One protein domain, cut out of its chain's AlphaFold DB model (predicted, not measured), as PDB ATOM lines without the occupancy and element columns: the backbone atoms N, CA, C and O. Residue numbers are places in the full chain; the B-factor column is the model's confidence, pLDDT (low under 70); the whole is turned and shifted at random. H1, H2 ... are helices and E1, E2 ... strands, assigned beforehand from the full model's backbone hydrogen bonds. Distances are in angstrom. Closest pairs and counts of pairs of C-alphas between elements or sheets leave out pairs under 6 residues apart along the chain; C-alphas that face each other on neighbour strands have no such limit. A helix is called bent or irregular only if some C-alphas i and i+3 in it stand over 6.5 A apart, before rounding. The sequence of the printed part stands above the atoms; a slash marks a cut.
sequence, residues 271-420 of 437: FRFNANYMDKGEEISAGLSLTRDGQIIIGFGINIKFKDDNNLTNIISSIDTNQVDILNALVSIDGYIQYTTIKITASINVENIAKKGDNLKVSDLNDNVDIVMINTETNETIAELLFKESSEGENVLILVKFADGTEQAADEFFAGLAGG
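This is residues 271 to 420 of the 437 residues of an uncharacterized protein of Bacteroidetes bacterium GWE2_29_8 (UniProt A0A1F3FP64). Picture a broad, twisted wall of nine antiparallel strands, E1 to E9, with the four helices H1 to H4 in a row along one rim at the strands' ends. A fifth helix, H5, sits at the E8 and E9 end, on the opposite face from H4, and residues 415 to 420 stick out there. The 150 printed residues hold, in order, E1 E2 E3 H1 H2 E4 E5 H3 H4 E6 E7 E8 E9 H5; the sheet's order is E1 E2 E3 E4 E5 E6 E7 E8 E9, and the class is mixed, helices and strands. The whole is only just compact, close to loose, with a radius of gyration of the C-alphas of 17.8 A and spans of 48 by 44 by 27 A.

Find C-alpha 271 at (-32.267, -30.513, 15.035); from there E1 runs 27.2 A to residue 279. E2 spans residues 283 to 292, 29.8 A, and E3 residues 295 to 306, 32.2 A, with a bend of 70 degrees at residue 298. Next come H1, residues 311 to 320, 14.8 A, and H2, residues 326 to 329. E4, residues 330 to 339, and E5, residues 342 to 348, lead to H3, residues 350 to 359, which is irregular: C-alphas 355 and 358 are 9.2 A apart. H4 is residues 362 to 368, E6 369 to 375, E7 380 to 390, 29.4 A, E8 393 to 402 and E9 407 to 409. H5, residues 410 to 418, ends at C-alpha 418, (-31.024, -11.483, 32.947).

Start at edge strand E1, which forms a hairpin with E2: N 274 and O 289 are 2.8 A apart. E3 and E4 are antiparallel at 175 degrees, with N 303 and O 334 2.7 A apart. E6 and E7 form a hairpin at 147 degrees, with N 373 and O 383 2.8 A apart. The other edge strand is E9; N 400 of E8 and O 408 are 2.8 A apart. Residues 311 to 315 of H1 only graze the sheet; H2 only grazes it too. H1 and H2 only just touch, with 3 pairs of C-alphas within 8 A, the closest Ile 315 and Ile 326 at 5.9 A. H2 touches H3, closest at the C-alphas of Leu 327 and Ala 354, 6.2 A. H3 stands at the sheet's level, height 3.3 A, and forms a helical hairpin with H4, a shallow tilt of 16 degrees, closest at the C-alphas of Ile 353 and Asn 368, 6.8 A. H5 lies over E9 and stands up from the sheet at 68 degrees. Every O i to N i+4 pair is within hydrogen-bond range in H4, but 5 of 6 in H1, 4 of 5 in H5 and 2 of 6 in H3, which has 6 of 7 O i to N i+3 pairs within range; H2 is too short for an i+4 pair.

The two C-alphas farthest apart, Asp 293 and Gly 393, are 50.4 A apart. The printed part has no cut, and the links between successive elements are tight. Mean pLDDT of the printed part is 87.2; look for values under 70 at residues 310 to 326, 394 and 417 to 420.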
ATOM      1  N   PHE A 271     -32.860 -31.829  15.211       92.50
ATOM      2  CA  PHE A 271     -32.267 -30.513  15.035       92.50
ATOM      3  C   PHE A 271     -31.597 -30.342  13.675       92.50
ATOM      4  O   PHE A 271     -31.067 -31.287  13.090       92.50
ATOM      5  N   ARG A 272     -31.559 -29.102  13.195       96.00
ATOM      6  CA  ARG A 272     -30.742 -28.701  12.049       96.00
ATOM      7  C   ARG A 272     -30.103 -27.348  12.315       96.00
ATOM      8  O   ARG A 272     -30.801 -26.377  12.603       96.00
ATOM      9  N   PHE A 273     -28.782 -27.307  12.232       93.38
ATOM     10  CA  PHE A 273     -27.979 -26.101  12.324       93.38
ATOM     11  C   PHE A 273     -27.578 -25.654  10.923       93.38
ATOM     12  O   PHE A 273     -27.023 -26.443  10.165       93.38
ATOM     13  N   ASN A 274     -27.818 -24.389  10.605       95.56
ATOM     14  CA  ASN A 274     -27.384 -23.777   9.360       95.56
ATOM     15  C   ASN A 274     -26.465 -22.602   9.657       95.56
ATOM     16  O   ASN A 274     -26.815 -21.741  10.465       95.56
ATOM     17  N   ALA A 275     -25.345 -22.519   8.953       88.56
ATOM     18  CA  ALA A 275     -24.520 -21.329   8.881       88.56
ATOM     19  C   ALA A 275     -24.305 -20.942   7.422       88.56
ATOM     20  O   ALA A 275     -24.018 -21.789   6.580       88.56
ATOM     21  N   ASN A 276     -24.435 -19.657   7.127       92.38
ATOM     22  CA  ASN A 276     -24.101 -19.103   5.827       92.38
ATOM     23  C   ASN A 276     -23.262 -17.840   5.986       92.38
ATOM     24  O   ASN A 276     -23.410 -17.084   6.947       92.38
ATOM     25  N   TYR A 277     -22.368 -17.636   5.034       91.81
ATOM     26  CA  TYR A 277     -21.571 -16.436   4.866       91.81
ATOM     27  C   TYR A 277     -21.478 -16.143   3.376       91.81
ATOM     28  O   TYR A 277     -21.316 -17.061   2.570       91.81
ATOM     29  N   MET A 278     -21.545 -14.873   3.010       93.38
ATOM     30  CA  MET A 278     -21.415 -14.451   1.629       93.38
ATOM     31  C   MET A 278     -20.837 -13.044   1.555       93.38
ATOM     32  O   MET A 278     -21.368 -12.123   2.171       93.38
ATOM     33  N   ASP A 279     -19.792 -12.902   0.753       90.25
ATOM     34  CA  ASP A 279     -19.122 -11.657   0.407       90.25
ATOM     35  C   ASP A 279     -19.304 -11.394  -1.094       90.25
ATOM     36  O   ASP A 279     -18.869 -12.176  -1.947       90.25
ATOM     37  N   LYS A 280     -20.003 -10.304  -1.414       92.31
ATOM     38  CA  LYS A 280     -20.253  -9.827  -2.781       92.31
ATOM     39  C   LYS A 280     -19.468  -8.545  -3.097       92.31
ATOM     40  O   LYS A 280     -19.843  -7.831  -4.022       92.31
ATOM     41  N   GLY A 281     -18.420  -8.235  -2.333       88.81
ATOM     42  CA  GLY A 281     -17.678  -6.977  -2.407       88.81
ATOM     43  C   GLY A 281     -18.371  -5.881  -1.600       88.81
ATOM     44  O   GLY A 281     -18.046  -5.647  -0.441       88.81
ATOM     45  N   GLU A 282     -19.365  -5.217  -2.195       92.06
ATOM     46  CA  GLU A 282     -20.095  -4.112  -1.544       92.06
ATOM     47  C   GLU A 282     -21.092  -4.576  -0.471       92.06
ATOM     48  O   GLU A 282     -21.645  -3.759   0.264       92.06
ATOM     49  N   GLU A 283     -21.340  -5.879  -0.357       93.00
ATOM     50  CA  GLU A 283     -22.287  -6.443   0.599       93.00
ATOM     51  C   GLU A 283     -21.722  -7.718   1.217       93.00
ATOM     52  O   GLU A 283     -21.356  -8.659   0.507       93.00
ATOM     53  N   ILE A 284     -21.703  -7.762   2.547       88.62
ATOM     54  CA  ILE A 284     -21.381  -8.962   3.317       88.62
ATOM     55  C   ILE A 284     -22.611  -9.377   4.093       88.62
ATOM     56  O   ILE A 284     -23.233  -8.569   4.775       88.62
ATOM     57  N   SER A 285     -22.929 -10.663   4.044       92.19
ATOM     58  CA  SER A 285     -23.986 -11.247   4.854       92.19
ATOM     59  C   SER A 285     -23.490 -12.482   5.586       92.19
ATOM     60  O   SER A 285     -22.678 -13.247   5.066       92.19
ATOM     61  N   ALA A 286     -23.974 -12.663   6.807       87.62
ATOM     62  CA  ALA A 286     -23.758 -13.869   7.582       87.62
ATOM     63  C   ALA A 286     -25.044 -14.236   8.317       87.62
ATOM     64  O   ALA A 286     -25.759 -13.367   8.816       87.62
ATOM     65  N   GLY A 287     -25.327 -15.528   8.397       87.75
ATOM     66  CA  GLY A 287     -26.510 -16.054   9.053       87.75
ATOM     67  C   GLY A 287     -26.199 -17.334   9.803       87.75
ATOM     68  O   GLY A 287     -25.422 -18.163   9.339       87.75
ATOM     69  N   LEU A 288     -26.824 -17.497  10.962       91.31
ATOM     70  CA  LEU A 288     -26.793 -18.707  11.769       91.31
ATOM     71  C   LEU A 288     -28.227 -19.049  12.157       91.31
ATOM     72  O   LEU A 288     -28.989 -18.167  12.545       91.31
ATOM     73  N   SER A 289     -28.609 -20.318  12.091       94.88
ATOM     74  CA  SER A 289     -29.877 -20.765  12.663       94.88
ATOM     75  C   SER A 289     -29.762 -22.160  13.245       94.88
ATOM     76  O   SER A 289     -29.076 -23.019  12.702       94.88
ATOM     77  N   LEU A 290     -30.451 -22.381  14.354       92.00
ATOM     78  CA  LEU A 290     -30.738 -23.684  14.917       92.00
ATOM     79  C   LEU A 290     -32.242 -23.887  14.815       92.00
ATOM     80  O   LEU A 290     -33.015 -23.086  15.339       92.00
ATOM     81  N   THR A 291     -32.643 -24.964  14.158       95.56
ATOM     82  CA  THR A 291     -34.042 -25.353  14.007       95.56
ATOM     83  C   THR A 291     -34.298 -26.707  14.649       95.56
ATOM     84  O   THR A 291     -33.383 -27.523  14.766       95.56
ATOM     85  N   ARG A 292     -35.546 -26.949  15.044       93.62
ATOM     86  CA  ARG A 292     -36.076 -28.244  15.477       93.62
ATOM     87  C   ARG A 292     -37.382 -28.472  14.744       93.62
ATOM     88  O   ARG A 292     -38.245 -27.599  14.766       93.62
ATOM     89  N   ASP A 293     -37.493 -29.599  14.047       91.88
ATOM     90  CA  ASP A 293     -38.691 -29.936  13.264       91.88
ATOM     91  C   ASP A 293     -39.108 -28.811  12.282       91.88
ATOM     92  O   ASP A 293     -40.285 -28.562  12.033       91.88
ATOM     93  N   GLY A 294     -38.116 -28.093  11.737       92.56
ATOM     94  CA  GLY A 294     -38.303 -26.972  10.808       92.56
ATOM     95  C   GLY A 294     -38.598 -25.611  11.455       92.56
ATOM     96  O   GLY A 294     -38.564 -24.601  10.757       92.56
ATOM     97  N   GLN A 295     -38.833 -25.545  12.768       93.31
ATOM     98  CA  GLN A 295     -39.044 -24.286  13.490       93.31
ATOM     99  C   GLN A 295     -37.717 -23.718  13.994       93.31
ATOM    100  O   GLN A 295     -36.903 -24.451  14.552       93.31
ATOM    101  N   ILE A 296     -37.486 -22.413  13.813       94.31
ATOM    102  CA  ILE A 296     -36.290 -21.727  14.327       94.31
ATOM    103  C   ILE A 296     -36.378 -21.658  15.848       94.31
ATOM    104  O   ILE A 296     -37.295 -21.049  16.380       94.31
ATOM    105  N   ILE A 297     -35.395 -22.235  16.532       91.62
ATOM    106  CA  ILE A 297     -35.185 -22.049  17.969       91.62
ATOM    107  C   ILE A 297     -34.313 -20.820  18.185       91.62
ATOM    108  O   ILE A 297     -34.656 -19.960  18.982       91.62
ATOM    109  N   ILE A 298     -33.195 -20.725  17.464       89.88
ATOM    110  CA  ILE A 298     -32.261 -19.599  17.547       89.88
ATOM    111  C   ILE A 298     -31.916 -19.178  16.129       89.88
ATOM    112  O   ILE A 298     -31.597 -20.022  15.297       89.88
ATOM    113  N   GLY A 299     -31.961 -17.885  15.851       91.44
ATOM    114  CA  GLY A 299     -31.561 -17.305  14.580       91.44
ATOM    115  C   GLY A 299     -30.717 -16.061  14.801       91.44
ATOM    116  O   GLY A 299     -30.973 -15.270  15.702       91.44
ATOM    117  N   PHE A 300     -29.718 -15.874  13.961       93.50
ATOM    118  CA  PHE A 300     -28.950 -14.648  13.859       93.50
ATOM    119  C   PHE A 300     -28.730 -14.356  12.383       93.50
ATOM    120  O   PHE A 300     -28.433 -15.262  11.604       93.50
ATOM    121  N   GLY A 301     -28.842 -13.097  11.997       90.62
ATOM    122  CA  GLY A 301     -28.442 -12.659  10.673       90.62
ATOM    123  C   GLY A 301     -27.891 -11.255  10.721       90.62
ATOM    124  O   GLY A 301     -28.354 -10.424  11.495       90.62
ATOM    125  N   ILE A 302     -26.910 -10.992   9.877       90.50
ATOM    126  CA  ILE A 302     -26.357  -9.665   9.661       90.50
ATOM    127  C   ILE A 302     -26.081  -9.482   8.174       90.50
ATOM    128  O   ILE A 302     -25.651 -10.408   7.488       90.50
ATOM    129  N   ASN A 303     -26.348  -8.283   7.687       94.75
ATOM    130  CA  ASN A 303     -26.050  -7.796   6.359       94.75
ATOM    131  C   ASN A 303     -25.395  -6.421   6.516       94.75
ATOM    132  O   ASN A 303     -25.915  -5.549   7.208       94.75
ATOM    133  N   ILE A 304     -24.221  -6.252   5.931       88.75
ATOM    134  CA  ILE A 304     -23.428  -5.033   6.003       88.75
ATOM    135  C   ILE A 304     -23.204  -4.566   4.577       88.75
ATOM    136  O   ILE A 304     -22.663  -5.314   3.763       88.75
ATOM    137  N   LYS A 305     -23.584  -3.320   4.299       94.19
ATOM    138  CA  LYS A 305     -23.337  -2.673   3.013       94.19
ATOM    139  C   LYS A 305     -22.198  -1.682   3.123       94.19
ATOM    140  O   LYS A 305     -22.138  -0.884   4.062       94.19
ATOM    141  N   PHE A 306     -21.330  -1.710   2.129       91.06
ATOM    142  CA  PHE A 306     -20.182  -0.835   1.975       91.06
ATOM    143  C   PHE A 306     -20.383   0.090   0.777       91.06
ATOM    144  O   PHE A 306     -21.250  -0.133  -0.062       91.06
ATOM    145  N   LYS A 307     -19.581   1.153   0.700       90.44
ATOM    146  CA  LYS A 307     -19.619   2.097  -0.431       90.44
ATOM    147  C   LYS A 307     -18.929   1.587  -1.697       90.44
ATOM    148  O   LYS A 307     -19.117   2.181  -2.750       90.44
ATOM    149  N   ASP A 308     -18.065   0.593  -1.541       86.19
ATOM    150  CA  ASP A 308     -17.146   0.066  -2.555       86.19
ATOM    151  C   ASP A 308     -16.730  -1.373  -2.190       86.19
ATOM    152  O   ASP A 308     -16.825  -1.774  -1.020       86.19
ATOM    153  N   ASP A 309     -16.251  -2.130  -3.172       78.31
ATOM    154  CA  ASP A 309     -15.969  -3.566  -3.100       78.31
ATOM    155  C   ASP A 309     -14.687  -3.932  -2.324       78.31
ATOM    156  O   ASP A 309     -14.564  -5.035  -1.794       78.31
ATOM    157  N   ASN A 310     -13.751  -2.992  -2.170       66.38
ATOM    158  CA  ASN A 310     -12.473  -3.208  -1.477       66.38
ATOM    159  C   ASN A 310     -12.527  -2.969   0.043       66.38
ATOM    160  O   ASN A 310     -11.507  -3.034   0.741       66.38
ATOM    161  N   ASN A 311     -13.702  -2.659   0.589       66.31
ATOM    162  CA  ASN A 311     -13.797  -2.095   1.931       66.31
ATOM    163  C   ASN A 311     -13.531  -3.087   3.065       66.31
ATOM    164  O   ASN A 311     -13.010  -2.660   4.091       66.31
ATOM    165  N   LEU A 312     -13.786  -4.391   2.911       67.38
ATOM    166  CA  LEU A 312     -13.478  -5.348   3.982       67.38
ATOM    167  C   LEU A 312     -11.967  -5.462   4.231       67.38
ATOM    168  O   LEU A 312     -11.515  -5.355   5.371       67.38
ATOM    169  N   THR A 313     -11.178  -5.619   3.167       66.25
ATOM    170  CA  THR A 313      -9.708  -5.673   3.244       66.25
ATOM    171  C   THR A 313      -9.139  -4.371   3.813       66.25
ATOM    172  O   THR A 313      -8.238  -4.387   4.659       66.25
ATOM    173  N   ASN A 314      -9.713  -3.231   3.415       63.59
ATOM    174  CA  ASN A 314      -9.349  -1.920   3.951       63.59
ATOM    175  C   ASN A 314      -9.717  -1.785   5.439       63.59
ATOM    176  O   ASN A 314      -8.932  -1.257   6.222       63.59
ATOM    177  N   ILE A 315     -10.866  -2.313   5.869       65.88
ATOM    178  CA  ILE A 315     -11.270  -2.312   7.280       65.88
ATOM    179  C   ILE A 315     -10.321  -3.178   8.106       65.88
ATOM    180  O   ILE A 315      -9.804  -2.700   9.113       65.88
ATOM    181  N   ILE A 316     -10.034  -4.408   7.673       65.94
ATOM    182  CA  ILE A 316      -9.135  -5.323   8.391       65.94
ATOM    183  C   ILE A 316      -7.741  -4.700   8.547       65.94
ATOM    184  O   ILE A 316      -7.199  -4.687   9.650       65.94
ATOM    185  N   SER A 317      -7.196  -4.101   7.486       63.94
ATOM    186  CA  SER A 317      -5.899  -3.407   7.547       63.94
ATOM    187  C   SER A 317      -5.930  -2.109   8.374       63.94
ATOM    188  O   SER A 317      -4.930  -1.746   8.998       63.94
ATOM    189  N   SER A 318      -7.075  -1.420   8.451       60.00
ATOM    190  CA  SER A 318      -7.238  -0.212   9.276       60.00
ATOM    191  C   SER A 318      -7.280  -0.496  10.785       60.00
ATOM    192  O   SER A 318      -6.839   0.338  11.580       60.00
ATOM    193  N   ILE A 319      -7.742  -1.688  11.195       60.94
ATOM    194  CA  ILE A 319      -7.804  -2.093  12.611       60.94
ATOM    195  C   ILE A 319      -6.402  -2.098  13.244       60.94
ATOM    196  O   ILE A 319      -6.251  -1.683  14.394       60.94
ATOM    197  N   ASP A 320      -5.371  -2.478  12.488       62.25
ATOM    198  CA  ASP A 320      -3.986  -2.516  12.972       62.25
ATOM    199  C   ASP A 320      -3.324  -1.132  13.069       62.25
ATOM    200  O   ASP A 320      -2.357  -0.947  13.810       62.25
ATOM    201  N   THR A 321      -3.847  -0.128  12.359       59.31
ATOM    202  CA  THR A 321      -3.201   1.191  12.231       59.31
ATOM    203  C   THR A 321      -3.816   2.283  13.113       59.31
ATOM    204  O   THR A 321      -3.378   3.432  13.059       59.31
ATOM    205  N   ASN A 322      -4.782   1.946  13.981       56.44
ATOM    206  CA  ASN A 322      -5.519   2.888  14.846       56.44
ATOM    207  C   ASN A 322      -6.210   4.053  14.095       56.44
ATOM    208  O   ASN A 322      -6.638   5.015  14.741       56.44
ATOM    209  N   GLN A 323      -6.346   3.996  12.765       54.78
ATOM    210  CA  GLN A 323      -7.067   5.008  11.992       54.78
ATOM    211  C   GLN A 323      -8.497   4.545  11.719       54.78
ATOM    212  O   GLN A 323      -8.760   3.623  10.955       54.78
ATOM    213  N   VAL A 324      -9.430   5.199  12.407       53.53
ATOM    214  CA  VAL A 324     -10.866   4.933  12.342       53.53
ATOM    215  C   VAL A 324     -11.461   5.717  11.174       53.53
ATOM    216  O   VAL A 324     -11.973   6.813  11.375       53.53
ATOM    217  N   ASP A 325     -11.419   5.136   9.975       67.56
ATOM    218  CA  ASP A 325     -12.273   5.544   8.842       67.56
ATOM    219  C   ASP A 325     -13.322   4.470   8.488       67.56
ATOM    220  O   ASP A 325     -14.043   4.571   7.499       67.56
ATOM    221  N   ILE A 326     -13.473   3.456   9.352       66.94
ATOM    222  CA  ILE A 326     -14.419   2.338   9.191       66.94
ATOM    223  C   ILE A 326     -15.855   2.848   8.975       66.94
ATOM    224  O   ILE A 326     -16.585   2.317   8.145       66.94
ATOM    225  N   LEU A 327     -16.255   3.915   9.675       71.44
ATOM    226  CA  LEU A 327     -17.591   4.505   9.528       71.44
ATOM    227  C   LEU A 327     -17.801   5.182   8.169       71.44
ATOM    228  O   LEU A 327     -18.931   5.251   7.698       71.44
ATOM    229  N   ASN A 328     -16.732   5.657   7.529       78.31
ATOM    230  CA  ASN A 328     -16.816   6.306   6.226       78.31
ATOM    231  C   ASN A 328     -16.910   5.301   5.073       78.31
ATOM    232  O   ASN A 328     -17.396   5.683   4.008       78.31
ATOM    233  N   ALA A 329     -16.510   4.046   5.288       84.12
ATOM    234  CA  ALA A 329     -16.629   2.953   4.320       84.12
ATOM    235  C   ALA A 329     -18.003   2.252   4.343       84.12
ATOM    236  O   ALA A 329     -18.376   1.594   3.372       84.12
ATOM    237  N   LEU A 330     -18.756   2.391   5.440       87.62
ATOM    238  CA  LEU A 330     -20.043   1.730   5.656       87.62
ATOM    239  C   LEU A 330     -21.222   2.560   5.127       87.62
ATOM    240  O   LEU A 330     -21.249   3.785   5.248       87.62
ATOM    241  N   VAL A 331     -22.218   1.863   4.576       93.81
ATOM    242  CA  VAL A 331     -23.497   2.429   4.123       93.81
ATOM    243  C   VAL A 331     -24.594   2.111   5.129       93.81
ATOM    244  O   VAL A 331     -25.151   3.021   5.747       93.81
ATOM    245  N   SER A 332     -24.870   0.824   5.336       95.25
ATOM    246  CA  SER A 332     -25.893   0.358   6.268       95.25
ATOM    247  C   SER A 332     -25.500  -0.945   6.953       95.25
ATOM    248  O   SER A 332     -24.640  -1.688   6.477       95.25
ATOM    249  N   ILE A 333     -26.138  -1.198   8.093       91.69
ATOM    250  CA  ILE A 333     -26.085  -2.474   8.799       91.69
ATOM    251  C   ILE A 333     -27.521  -2.888   9.075       91.69
ATOM    252  O   ILE A 333     -28.241  -2.180   9.772       91.69
ATOM    253  N   ASP A 334     -27.907  -4.043   8.562       95.75
ATOM    254  CA  ASP A 334     -29.185  -4.682   8.830       95.75
ATOM    255  C   ASP A 334     -28.913  -5.997   9.553       95.75
ATOM    256  O   ASP A 334     -28.014  -6.749   9.186       95.75
ATOM    257  N   GLY A 335     -29.658  -6.308  10.600       94.00
ATOM    258  CA  GLY A 335     -29.436  -7.528  11.354       94.00
ATOM    259  C   GLY A 335     -30.659  -7.984  12.111       94.00
ATOM    260  O   GLY A 335     -31.641  -7.258  12.257       94.00
ATOM    261  N   TYR A 336     -30.608  -9.216  12.590       95.25
ATOM    262  CA  TYR A 336     -31.603  -9.734  13.501       95.25
ATOM    263  C   TYR A 336     -31.008 -10.757  14.456       95.25
ATOM    264  O   TYR A 336     -30.075 -11.489  14.127       95.25
ATOM    265  N   ILE A 337     -31.629 -10.842  15.621       90.56
ATOM    266  CA  ILE A 337     -31.566 -11.995  16.503       90.56
ATOM    267  C   ILE A 337     -32.988 -12.517  16.660       90.56
ATOM    268  O   ILE A 337     -33.939 -11.750  16.784       90.56
ATOM    269  N   GLN A 338     -33.149 -13.826  16.593       93.00
ATOM    270  CA  GLN A 338     -34.420 -14.495  16.774       93.00
ATOM    271  C   GLN A 338     -34.247 -15.577  17.816       93.00
ATOM    272  O   GLN A 338     -33.282 -16.343  17.785       93.00
ATOM    273  N   TYR A 339     -35.229 -15.663  18.690       88.94
ATOM    274  CA  TYR A 339     -35.431 -16.829  19.504       88.94
ATOM    275  C   TYR A 339     -36.890 -17.257  19.398       88.94
ATOM    276  O   TYR A 339     -37.784 -16.446  19.630       88.94
ATOM    277  N   THR A 340     -37.112 -18.520  19.035       92.69
ATOM    278  CA  THR A 340     -38.433 -19.091  18.747       92.69
ATOM    279  C   THR A 340     -39.273 -18.152  17.882       92.69
ATOM    280  O   THR A 340     -38.947 -17.912  16.715       92.69
ATOM    281  N   THR A 341     -40.330 -17.588  18.457       93.88
ATOM    282  CA  THR A 341     -41.296 -16.725  17.785       93.88
ATOM    283  C   THR A 341     -40.967 -15.244  17.935       93.88
ATOM    284  O   THR A 341     -41.595 -14.419  17.292       93.88
ATOM    285  N   ILE A 342     -39.982 -14.865  18.746       93.06
ATOM    286  CA  ILE A 342     -39.632 -13.463  18.976       93.06
ATOM    287  C   ILE A 342     -38.379 -13.120  18.186       93.06
ATOM    288  O   ILE A 342     -37.327 -13.743  18.338       93.06
ATOM    289  N   LYS A 343     -38.476 -12.093  17.349       95.50
ATOM    290  CA  LYS A 343     -37.369 -11.612  16.525       95.50
ATOM    291  C   LYS A 343     -37.143 -10.134  16.775       95.50
ATOM    292  O   LYS A 343     -38.066  -9.341  16.656       95.50
ATOM    293  N   ILE A 344     -35.907  -9.772  17.089       94.50
ATOM    294  CA  ILE A 344     -35.453  -8.387  17.166       94.50
ATOM    295  C   ILE A 344     -34.683  -8.103  15.883       94.50
ATOM    296  O   ILE A 344     -33.649  -8.725  15.637       94.50
ATOM    297  N   THR A 345     -35.185  -7.191  15.059       97.06
ATOM    298  CA  THR A 345     -34.503  -6.676  13.868       97.06
ATOM    299  C   THR A 345     -33.885  -5.322  14.170       97.06
ATOM    300  O   THR A 345     -34.471  -4.541  14.908       97.06
ATOM    301  N   ALA A 346     -32.731  -5.035  13.582       95.88
ATOM    302  CA  ALA A 346     -32.077  -3.738  13.640       95.88
ATOM    303  C   ALA A 346     -31.685  -3.306  12.225       95.88
ATOM    304  O   ALA A 346     -31.096  -4.098  11.494       95.88
ATOM    305  N   SER A 347     -31.978  -2.063  11.858       97.50
ATOM    306  CA  SER A 347     -31.547  -1.432  10.613       97.50
ATOM    307  C   SER A 347     -30.905  -0.088  10.933       97.50
ATOM    308  O   SER A 347     -31.486   0.747  11.625       97.50
ATOM    309  N   ILE A 348     -29.667   0.106  10.487       95.12
ATOM    310  CA  ILE A 348     -28.842   1.270  10.813       95.12
ATOM    311  C   ILE A 348     -28.330   1.891   9.519       95.12
ATOM    312  O   ILE A 348     -27.551   1.272   8.792       95.12
ATOM    313  N   ASN A 349     -28.679   3.151   9.267       97.00
ATOM    314  CA  ASN A 349     -28.101   3.955   8.195       97.00
ATOM    315  C   ASN A 349     -26.805   4.625   8.681       97.00
ATOM    316  O   ASN A 349     -26.783   5.779   9.124       97.00
ATOM    317  N   VAL A 350     -25.715   3.861   8.627       91.62
ATOM    318  CA  VAL A 350     -24.395   4.279   9.115       91.62
ATOM    319  C   VAL A 350     -23.891   5.504   8.360       91.62
ATOM    320  O   VAL A 350     -23.334   6.409   8.980       91.62
ATOM    321  N   GLU A 351     -24.124   5.573   7.048       92.88
ATOM    322  CA  GLU A 351     -23.652   6.688   6.231       92.88
ATOM    323  C   GLU A 351     -24.243   8.026   6.692       92.88
ATOM    324  O   GLU A 351     -23.525   9.019   6.850       92.88
ATOM    325  N   ASN A 352     -25.555   8.065   6.924       94.75
ATOM    326  CA  ASN A 352     -26.223   9.277   7.378       94.75
ATOM    327  C   ASN A 352     -25.771   9.684   8.777       94.75
ATOM    328  O   ASN A 352     -25.533  10.871   9.000       94.75
ATOM    329  N   ILE A 353     -25.600   8.724   9.690       92.00
ATOM    330  CA  ILE A 353     -25.075   8.981  11.038       92.00
ATOM    331  C   ILE A 353     -23.655   9.553  10.952       92.00
ATOM    332  O   ILE A 353     -23.355  10.563  11.588       92.00
ATOM    333  N   ALA A 354     -22.791   8.963  10.121       88.56
ATOM    334  CA  ALA A 354     -21.413   9.412   9.938       88.56
ATOM    335  C   ALA A 354     -21.338  10.855   9.408       88.56
ATOM    336  O   ALA A 354     -20.547  11.652   9.915       88.56
ATOM    337  N   LYS A 355     -22.221  11.237   8.469       92.44
ATOM    338  CA  LYS A 355     -22.316  12.612   7.930       92.44
ATOM    339  C   LYS A 355     -22.634  13.668   8.999       92.44
ATOM    340  O   LYS A 355     -22.318  14.839   8.791       92.44
ATOM    341  N   LYS A 356     -23.252  13.297  10.129       91.44
ATOM    342  CA  LYS A 356     -23.565  14.239  11.223       91.44
ATOM    343  C   LYS A 356     -22.341  14.597  12.064       91.44
ATOM    344  O   LYS A 356     -22.305  15.683  12.645       91.44
ATOM    345  N   GLY A 357     -21.326  13.732  12.103       87.50
ATOM    346  CA  GLY A 357     -20.096  13.981  12.851       87.50
ATOM    347  C   GLY A 357     -20.356  14.220  14.343       87.50
ATOM    348  O   GLY A 357     -21.130  13.506  14.980       87.50
ATOM    349  N   ASP A 358     -19.735  15.260  14.898       86.19
ATOM    350  CA  ASP A 358     -19.943  15.674  16.294       86.19
ATOM    351  C   ASP A 358     -21.304  16.358  16.541       86.19
ATOM    352  O   ASP A 358     -21.685  16.558  17.691       86.19
ATOM    353  N   ASN A 359     -22.065  16.679  15.487       89.56
ATOM    354  CA  ASN A 359     -23.384  17.316  15.588       89.56
ATOM    355  C   ASN A 359     -24.545  16.306  15.648       89.56
ATOM    356  O   ASN A 359     -25.689  16.689  15.407       89.56
ATOM    357  N   LEU A 360     -24.263  15.027  15.912       90.31
ATOM    358  CA  LEU A 360     -25.269  13.968  15.988       90.31
ATOM    359  C   LEU A 360     -26.247  14.218  17.148       90.31
ATOM    360  O   LEU A 360     -25.839  14.249  18.311       90.31
ATOM    361  N   LYS A 361     -27.537  14.357  16.831       93.31
ATOM    362  CA  LYS A 361     -28.621  14.528  17.810       93.31
ATOM    363  C   LYS A 361     -29.393  13.230  18.017       93.31
ATOM    364  O   LYS A 361     -29.362  12.329  17.185       93.31
ATOM    365  N   VAL A 362     -30.166  13.162  19.099       93.31
ATOM    366  CA  VAL A 362     -31.068  12.029  19.365       93.31
ATOM    367  C   VAL A 362     -32.110  11.846  18.256       93.31
ATOM    368  O   VAL A 362     -32.406  10.714  17.886       93.31
ATOM    369  N   SER A 363     -32.621  12.933  17.668       95.00
ATOM    370  CA  SER A 363     -33.520  12.838  16.509       95.00
ATOM    371  C   SER A 363     -32.848  12.158  15.316       95.00
ATOM    372  O   SER A 363     -33.462  11.313  14.685       95.00
ATOM    373  N   ASP A 364     -31.567  12.453  15.058       95.19
ATOM    374  CA  ASP A 364     -30.826  11.799  13.976       95.19
ATOM    375  C   ASP A 364     -30.661  10.292  14.235       95.19
ATOM    376  O   ASP A 364     -30.627   9.521  13.280       95.19
ATOM    377  N   LEU A 365     -30.562   9.859  15.498       94.00
ATOM    378  CA  LEU A 365     -30.546   8.433  15.845       94.00
ATOM    379  C   LEU A 365     -31.896   7.781  15.545       94.00
ATOM    380  O   LEU A 365     -31.913   6.778  14.846       94.00
ATOM    381  N   ASN A 366     -33.008   8.365  15.998       95.75
ATOM    382  CA  ASN A 366     -34.347   7.831  15.709       95.75
ATOM    383  C   ASN A 366     -34.670   7.817  14.201       95.75
ATOM    384  O   ASN A 366     -35.397   6.944  13.745       95.75
ATOM    385  N   ASP A 367     -34.112   8.747  13.420       97.44
ATOM    386  CA  ASP A 367     -34.306   8.796  11.964       97.44
ATOM    387  C   ASP A 367     -33.457   7.761  11.196       97.44
ATOM    388  O   ASP A 367     -33.719   7.499  10.022       97.44
ATOM    389  N   ASN A 368     -32.391   7.223  11.804       96.19
ATOM    390  CA  ASN A 368     -31.396   6.386  11.113       96.19
ATOM    391  C   ASN A 368     -31.114   5.046  11.801       96.19
ATOM    392  O   ASN A 368     -30.283   4.285  11.305       96.19
ATOM    393  N   VAL A 369     -31.758   4.761  12.929       96.06
ATOM    394  CA  VAL A 369     -31.669   3.501  13.664       96.06
ATOM    395  C   VAL A 369     -33.085   3.037  13.951       96.06
ATOM    396  O   VAL A 369     -33.787   3.644  14.754       96.06
ATOM    397  N   ASP A 370     -33.472   1.942  13.314       97.62
ATOM    398  CA  ASP A 370     -34.739   1.266  13.546       97.62
ATOM    399  C   ASP A 370     -34.463  -0.073  14.226       97.62
ATOM    400  O   ASP A 370     -33.705  -0.892  13.703       97.62
ATOM    401  N   ILE A 371     -35.017  -0.289  15.419       96.12
ATOM    402  CA  ILE A 371     -34.909  -1.566  16.126       96.12
ATOM    403  C   ILE A 371     -36.304  -1.982  16.568       96.12
ATOM    404  O   ILE A 371     -36.919  -1.331  17.414       96.12
ATOM    405  N   VAL A 372     -36.769  -3.104  16.029       97.06
ATOM    406  CA  VAL A 372     -38.141  -3.585  16.190       97.06
ATOM    407  C   VAL A 372     -38.121  -5.009  16.716       97.06
ATOM    408  O   VAL A 372     -37.401  -5.867  16.209       97.06
ATOM    409  N   MET A 373     -38.931  -5.267  17.733       95.62
ATOM    410  CA  MET A 373     -39.247  -6.597  18.225       95.62
ATOM    411  C   MET A 373     -40.588  -7.034  17.637       95.62
ATOM    412  O   MET A 373     -41.598  -6.362  17.839       95.62
ATOM    413  N   ILE A 374     -40.610  -8.170  16.945       95.88
ATOM    414  CA  ILE A 374     -41.805  -8.737  16.314       95.88
ATOM    415  C   ILE A 374     -42.067 -10.164  16.793       95.88
ATOM    416  O   ILE A 374     -41.133 -10.908  17.108       95.88
ATOM    417  N   ASN A 375     -43.338 -10.560  16.780       94.25
ATOM    418  CA  ASN A 375     -43.733 -11.963  16.814       94.25
ATOM    419  C   ASN A 375     -43.719 -12.513  15.376       94.25
ATOM    420  O   ASN A 375     -44.436 -12.012  14.518       94.25
ATOM    421  N   THR A 376     -42.915 -13.529  15.085       95.06
ATOM    422  CA  THR A 376     -42.744 -14.100  13.742       95.06
ATOM    423  C   THR A 376     -43.904 -14.988  13.297       95.06
ATOM    424  O   THR A 376     -44.030 -15.234  12.100       95.06
ATOM    425  N   GLU A 377     -44.766 -15.441  14.211       93.31
ATOM    426  CA  GLU A 377     -45.974 -16.201  13.869       93.31
ATOM    427  C   GLU A 377     -47.121 -15.277  13.446       93.31
ATOM    428  O   GLU A 377     -47.819 -15.570  12.474       93.31
ATOM    429  N   THR A 378     -47.312 -14.158  14.154       95.19
ATOM    430  CA  THR A 378     -48.395 -13.196  13.869       95.19
ATOM    431  C   THR A 378     -47.952 -12.025  12.993       95.19
ATOM    432  O   THR A 378     -48.793 -11.329  12.426       95.19
ATOM    433  N   ASN A 379     -46.641 -11.820  12.847       94.50
ATOM    434  CA  ASN A 379     -46.016 -10.658  12.214       94.50
ATOM    435  C   ASN A 379     -46.422  -9.314  12.859       94.50
ATOM    436  O   ASN A 379     -46.418  -8.272  12.203       94.50
ATOM    437  N   GLU A 380     -46.792  -9.339  14.141       95.62
ATOM    438  CA  GLU A 380     -47.147  -8.151  14.918       95.62
ATOM    439  C   GLU A 380     -45.914  -7.562  15.610       95.62
ATOM    440  O   GLU A 380     -45.083  -8.291  16.162       95.62
ATOM    441  N   THR A 381     -45.818  -6.230  15.622       95.75
ATOM    442  CA  THR A 381     -44.824  -5.501  16.418       95.75
ATOM    443  C   THR A 381     -45.177  -5.589  17.898       95.75
ATOM    444  O   THR A 381     -46.262  -5.187  18.314       95.75
ATOM    445  N   ILE A 382     -44.236  -6.085  18.694       94.50
ATOM    446  CA  ILE A 382     -44.332  -6.165  20.153       94.50
ATOM    447  C   ILE A 382     -43.831  -4.860  20.771       94.50
ATOM    448  O   ILE A 382     -44.487  -4.279  21.639       94.50
ATOM    449  N   ALA A 383     -42.653  -4.415  20.328       95.94
ATOM    450  CA  ALA A 383     -42.001  -3.222  20.837       95.94
ATOM    451  C   ALA A 383     -41.008  -2.630  19.831       95.94
ATOM    452  O   ALA A 383     -40.495  -3.326  18.958       95.94
ATOM    453  N   GLU A 384     -40.692  -1.354  20.006       97.06
ATOM    454  CA  GLU A 384     -39.684  -0.600  19.258       97.06
ATOM    455  C   GLU A 384     -38.679  -0.004  20.250       97.06
ATOM    456  O   GLU A 384     -39.065   0.373  21.360       97.06
ATOM    457  N   LEU A 385     -37.398   0.101  19.888       94.81
ATOM    458  CA  LEU A 385     -36.446   0.861  20.704       94.81
ATOM    459  C   LEU A 385     -36.357   2.298  20.200       94.81
ATOM    460  O   LEU A 385     -36.172   2.547  19.013       94.81
ATOM    461  N   LEU A 386     -36.431   3.238  21.135       95.44
ATOM    462  CA  LEU A 386     -36.359   4.670  20.881       95.44
ATOM    463  C   LEU A 386     -35.217   5.298  21.667       95.44
ATOM    464  O   LEU A 386     -34.948   4.940  22.814       95.44
ATOM    465  N   PHE A 387     -34.596   6.308  21.077       94.75
ATOM    466  CA  PHE A 387     -33.591   7.132  21.728       94.75
ATOM    467  C   PHE A 387     -34.250   8.405  22.274       94.75
ATOM    468  O   PHE A 387     -34.993   9.087  21.561       94.75
ATOM    469  N   LYS A 388     -33.966   8.756  23.532       94.25
ATOM    470  CA  LYS A 388     -34.383  10.019  24.164       94.25
ATOM    471  C   LYS A 388     -33.205  10.728  24.821       94.25
ATOM    472  O   LYS A 388     -32.236  10.098  25.236       94.25
ATOM    473  N   GLU A 389     -33.285  12.050  24.911       92.31
ATOM    474  CA  GLU A 389     -32.349  12.829  25.725       92.31
ATOM    475  C   GLU A 389     -32.664  12.605  27.207       92.31
ATOM    476  O   GLU A 389     -33.827  12.630  27.615       92.31
ATOM    477  N   SER A 390     -31.633  12.366  28.015       87.62
ATOM    478  CA  SER A 390     -31.785  12.302  29.465       87.62
ATOM    479  C   SER A 390     -32.076  13.691  30.038       87.62
ATOM    480  O   SER A 390     -31.478  14.686  29.628       87.62
ATOM    481  N   SER A 391     -32.938  13.760  31.054       82.12
ATOM    482  CA  SER A 391     -33.193  14.994  31.810       82.12
ATOM    483  C   SER A 391     -31.953  15.527  32.540       82.12
ATOM    484  O   SER A 391     -31.922  16.697  32.913       82.12
ATOM    485  N   GLU A 392     -30.933  14.687  32.746       80.50
ATOM    486  CA  GLU A 392     -29.691  15.035  33.448       80.50
ATOM    487  C   GLU A 392     -28.553  15.510  32.514       80.50
ATOM    488  O   GLU A 392     -27.443  15.756  32.990       80.50
ATOM    489  N   GLY A 393     -28.785  15.670  31.201       71.00
ATOM    490  CA  GLY A 393     -27.807  16.242  30.255       71.00
ATOM    491  C   GLY A 393     -27.590  15.426  28.970       71.00
ATOM    492  O   GLY A 393     -28.479  14.712  28.525       71.00
ATOM    493  N   GLU A 394     -26.388  15.512  28.371       68.56
ATOM    494  CA  GLU A 394     -26.005  14.945  27.047       68.56
ATOM    495  C   GLU A 394     -25.988  13.398  26.932       68.56
ATOM    496  O   GLU A 394     -25.347  12.829  26.031       68.56
ATOM    497  N   ASN A 395     -26.636  12.695  27.858       82.19
ATOM    498  CA  ASN A 395     -26.736  11.242  27.833       82.19
ATOM    499  C   ASN A 395     -27.949  10.819  27.003       82.19
ATOM    500  O   ASN A 395     -29.036  11.378  27.134       82.19
ATOM    501  N   VAL A 396     -27.755   9.807  26.160       86.94
ATOM    502  CA  VAL A 396     -28.831   9.188  25.384       86.94
ATOM    503  C   VAL A 396     -29.411   8.047  26.212       86.94
ATOM    504  O   VAL A 396     -28.682   7.126  26.580       86.94
ATOM    505  N   LEU A 397     -30.705   8.118  26.504       90.88
ATOM    506  CA  LEU A 397     -31.478   7.034  27.095       90.88
ATOM    507  C   LEU A 397     -32.080   6.185  25.973       90.88
ATOM    508  O   LEU A 397     -32.588   6.726  24.991       90.88
ATOM    509  N   ILE A 398     -32.031   4.863  26.127       92.62
ATOM    510  CA  ILE A 398     -32.681   3.921  25.215       92.62
ATOM    511  C   ILE A 398     -33.930   3.404  25.917       92.62
ATOM    512  O   ILE A 398     -33.842   2.874  27.026       92.62
ATOM    513  N   LEU A 399     -35.080   3.578  25.279       94.19
ATOM    514  CA  LEU A 399     -36.377   3.146  25.776       94.19
ATOM    515  C   LEU A 399     -36.926   2.033  24.897       94.19
ATOM    516  O   LEU A 399     -36.781   2.081  23.683       94.19
ATOM    517  N   VAL A 400     -37.594   1.067  25.509       94.81
ATOM    518  CA  VAL A 400     -38.453   0.089  24.846       94.81
ATOM    519  C   VAL A 400     -39.868   0.652  24.882       94.81
ATOM    520  O   VAL A 400     -40.422   0.844  25.964       94.81
ATOM    521  N   LYS A 401     -40.437   0.950  23.716       96.56
ATOM    522  CA  LYS A 401     -41.821   1.392  23.552       96.56
ATOM    523  C   LYS A 401     -42.671   0.217  23.091       96.56
ATOM    524  O   LYS A 401     -42.454  -0.310  22.004       96.56
ATOM    525  N   PHE A 402     -43.637  -0.181  23.905       94.81
ATOM    526  CA  PHE A 402     -44.537  -1.292  23.607       94.81
ATOM    527  C   PHE A 402     -45.691  -0.856  22.692       94.81
ATOM    528  O   PHE A 402     -45.976   0.336  22.543       94.81
ATOM    529  N   ALA A 403     -46.385  -1.829  22.097       90.56
ATOM    530  CA  ALA A 403     -47.536  -1.589  21.220       90.56
ATOM    531  C   ALA A 403     -48.685  -0.801  21.889       90.56
ATOM    532  O   ALA A 403     -49.418  -0.081  21.211       90.56
ATOM    533  N   ASP A 404     -48.828  -0.894  23.215       88.94
ATOM    534  CA  ASP A 404     -49.800  -0.124  24.007       88.94
ATOM    535  C   ASP A 404     -49.380   1.339  24.272       88.94
ATOM    536  O   ASP A 404     -50.138   2.111  24.864       88.94
ATOM    537  N   GLY A 405     -48.192   1.738  23.807       93.69
ATOM    538  CA  GLY A 405     -47.629   3.076  23.965       93.69
ATOM    539  C   GLY A 405     -46.890   3.303  25.283       93.69
ATOM    540  O   GLY A 405     -46.362   4.399  25.479       93.69
ATOM    541  N   THR A 406     -46.829   2.308  26.172       94.56
ATOM    542  CA  THR A 406     -45.997   2.382  27.379       94.56
ATOM    543  C   THR A 406     -44.513   2.336  27.018       94.56
ATOM    544  O   THR A 406     -44.116   1.772  25.997       94.56
ATOM    545  N   GLU A 407     -43.684   2.962  27.852       95.31
ATOM    546  CA  GLU A 407     -42.237   3.036  27.658       95.31
ATOM    547  C   GLU A 407     -41.514   2.557  28.920       95.31
ATOM    548  O   GLU A 407     -41.896   2.918  30.035       95.31
ATOM    549  N   GLN A 408     -40.445   1.785  28.744       93.75
ATOM    550  CA  GLN A 408     -39.555   1.346  29.818       93.75
ATOM    551  C   GLN A 408     -38.098   1.573  29.412       93.75
ATOM    552  O   GLN A 408     -37.763   1.467  28.235       93.75
ATOM    553  N   ALA A 409     -37.210   1.864  30.363       92.19
ATOM    554  CA  ALA A 409     -35.779   1.898  30.077       92.19
ATOM    555  C   ALA A 409     -35.287   0.517  29.604       92.19
ATOM    556  O   ALA A 409     -35.650  -0.520  30.164       92.19
ATOM    557  N   ALA A 410     -34.494   0.491  28.532       88.81
ATOM    558  CA  ALA A 410     -34.074  -0.758  27.905       88.81
ATOM    559  C   ALA A 410     -33.193  -1.607  28.828       88.81
ATOM    560  O   ALA A 410     -33.325  -2.826  28.858       88.81
ATOM    561  N   ASP A 411     -32.318  -0.977  29.607       85.06
ATOM    562  CA  ASP A 411     -31.494  -1.655  30.603       85.06
ATOM    563  C   ASP A 411     -32.339  -2.328  31.688       85.06
ATOM    564  O   ASP A 411     -32.065  -3.475  32.020       85.06
ATOM    565  N   GLU A 412     -33.393  -1.679  32.185       87.50
ATOM    566  CA  GLU A 412     -34.339  -2.287  33.128       87.50
ATOM    567  C   GLU A 412     -35.098  -3.461  32.502       87.50
ATOM    568  O   GLU A 412     -35.203  -4.528  33.112       87.50
ATOM    569  N   PHE A 413     -35.593  -3.280  31.276       85.38
ATOM    570  CA  PHE A 413     -36.308  -4.320  30.541       85.38
ATOM    571  C   PHE A 413     -35.428  -5.562  30.338       85.38
ATOM    572  O   PHE A 413     -35.821  -6.668  30.706       85.38
ATOM    573  N   PHE A 414     -34.205  -5.382  29.829       79.69
ATOM    574  CA  PHE A 414     -33.269  -6.480  29.582       79.69
ATOM    575  C   PHE A 414     -32.642  -7.039  30.868       79.69
ATOM    576  O   PHE A 414     -32.319  -8.226  30.917       79.69
ATOM    577  N   ALA A 415     -32.495  -6.240  31.931       77.19
ATOM    578  CA  ALA A 415     -32.063  -6.737  33.236       77.19
ATOM    579  C   ALA A 415     -33.094  -7.695  33.847       77.19
ATOM    580  O   ALA A 415     -32.695  -8.705  34.428       77.19
ATOM    581  N   GLY A 416     -34.393  -7.429  33.655       72.56
ATOM    582  CA  GLY A 416     -35.464  -8.359  34.027       72.56
ATOM    583  C   GLY A 416     -35.309  -9.731  33.362       72.56
ATOM    584  O   GLY A 416     -35.535 -10.754  34.001       72.56
ATOM    585  N   LEU A 417     -34.807  -9.767  32.124       66.69
ATOM    586  CA  LEU A 417     -34.514 -11.020  31.415       66.69
ATOM    587  C   LEU A 417     -33.265 -11.730  31.952       66.69
ATOM    588  O   LEU A 417     -33.151 -12.952  31.868       66.69
ATOM    589  N   ALA A 418     -32.308 -10.967  32.484       58.44
ATOM    590  CA  ALA A 418     -31.024 -11.483  32.947       58.44
ATOM    591  C   ALA A 418     -31.058 -12.141  34.319       58.44
ATOM    592  O   ALA A 418     -30.184 -12.948  34.643       58.44
ATOM    593  N   GLY A 419     -32.065 -11.821  35.118       52.56
ATOM    594  CA  GLY A 419     -32.265 -12.445  36.402       52.56
ATOM    595  C   GLY A 419     -33.658 -12.153  36.908       52.56
ATOM    596  O   GLY A 419     -33.939 -11.024  37.298       52.56
ATOM    597  N   GLY A 420     -34.472 -13.204  37.033       48.56
ATOM    598  CA  GLY A 420     -35.729 -13.223  37.792       48.56
ATOM    599  C   GLY A 420     -35.564 -12.951  39.297       48.56
ATOM    600  O   GLY A 420     -36.331 -13.446  40.114       48.56
TER     601      GLY A 420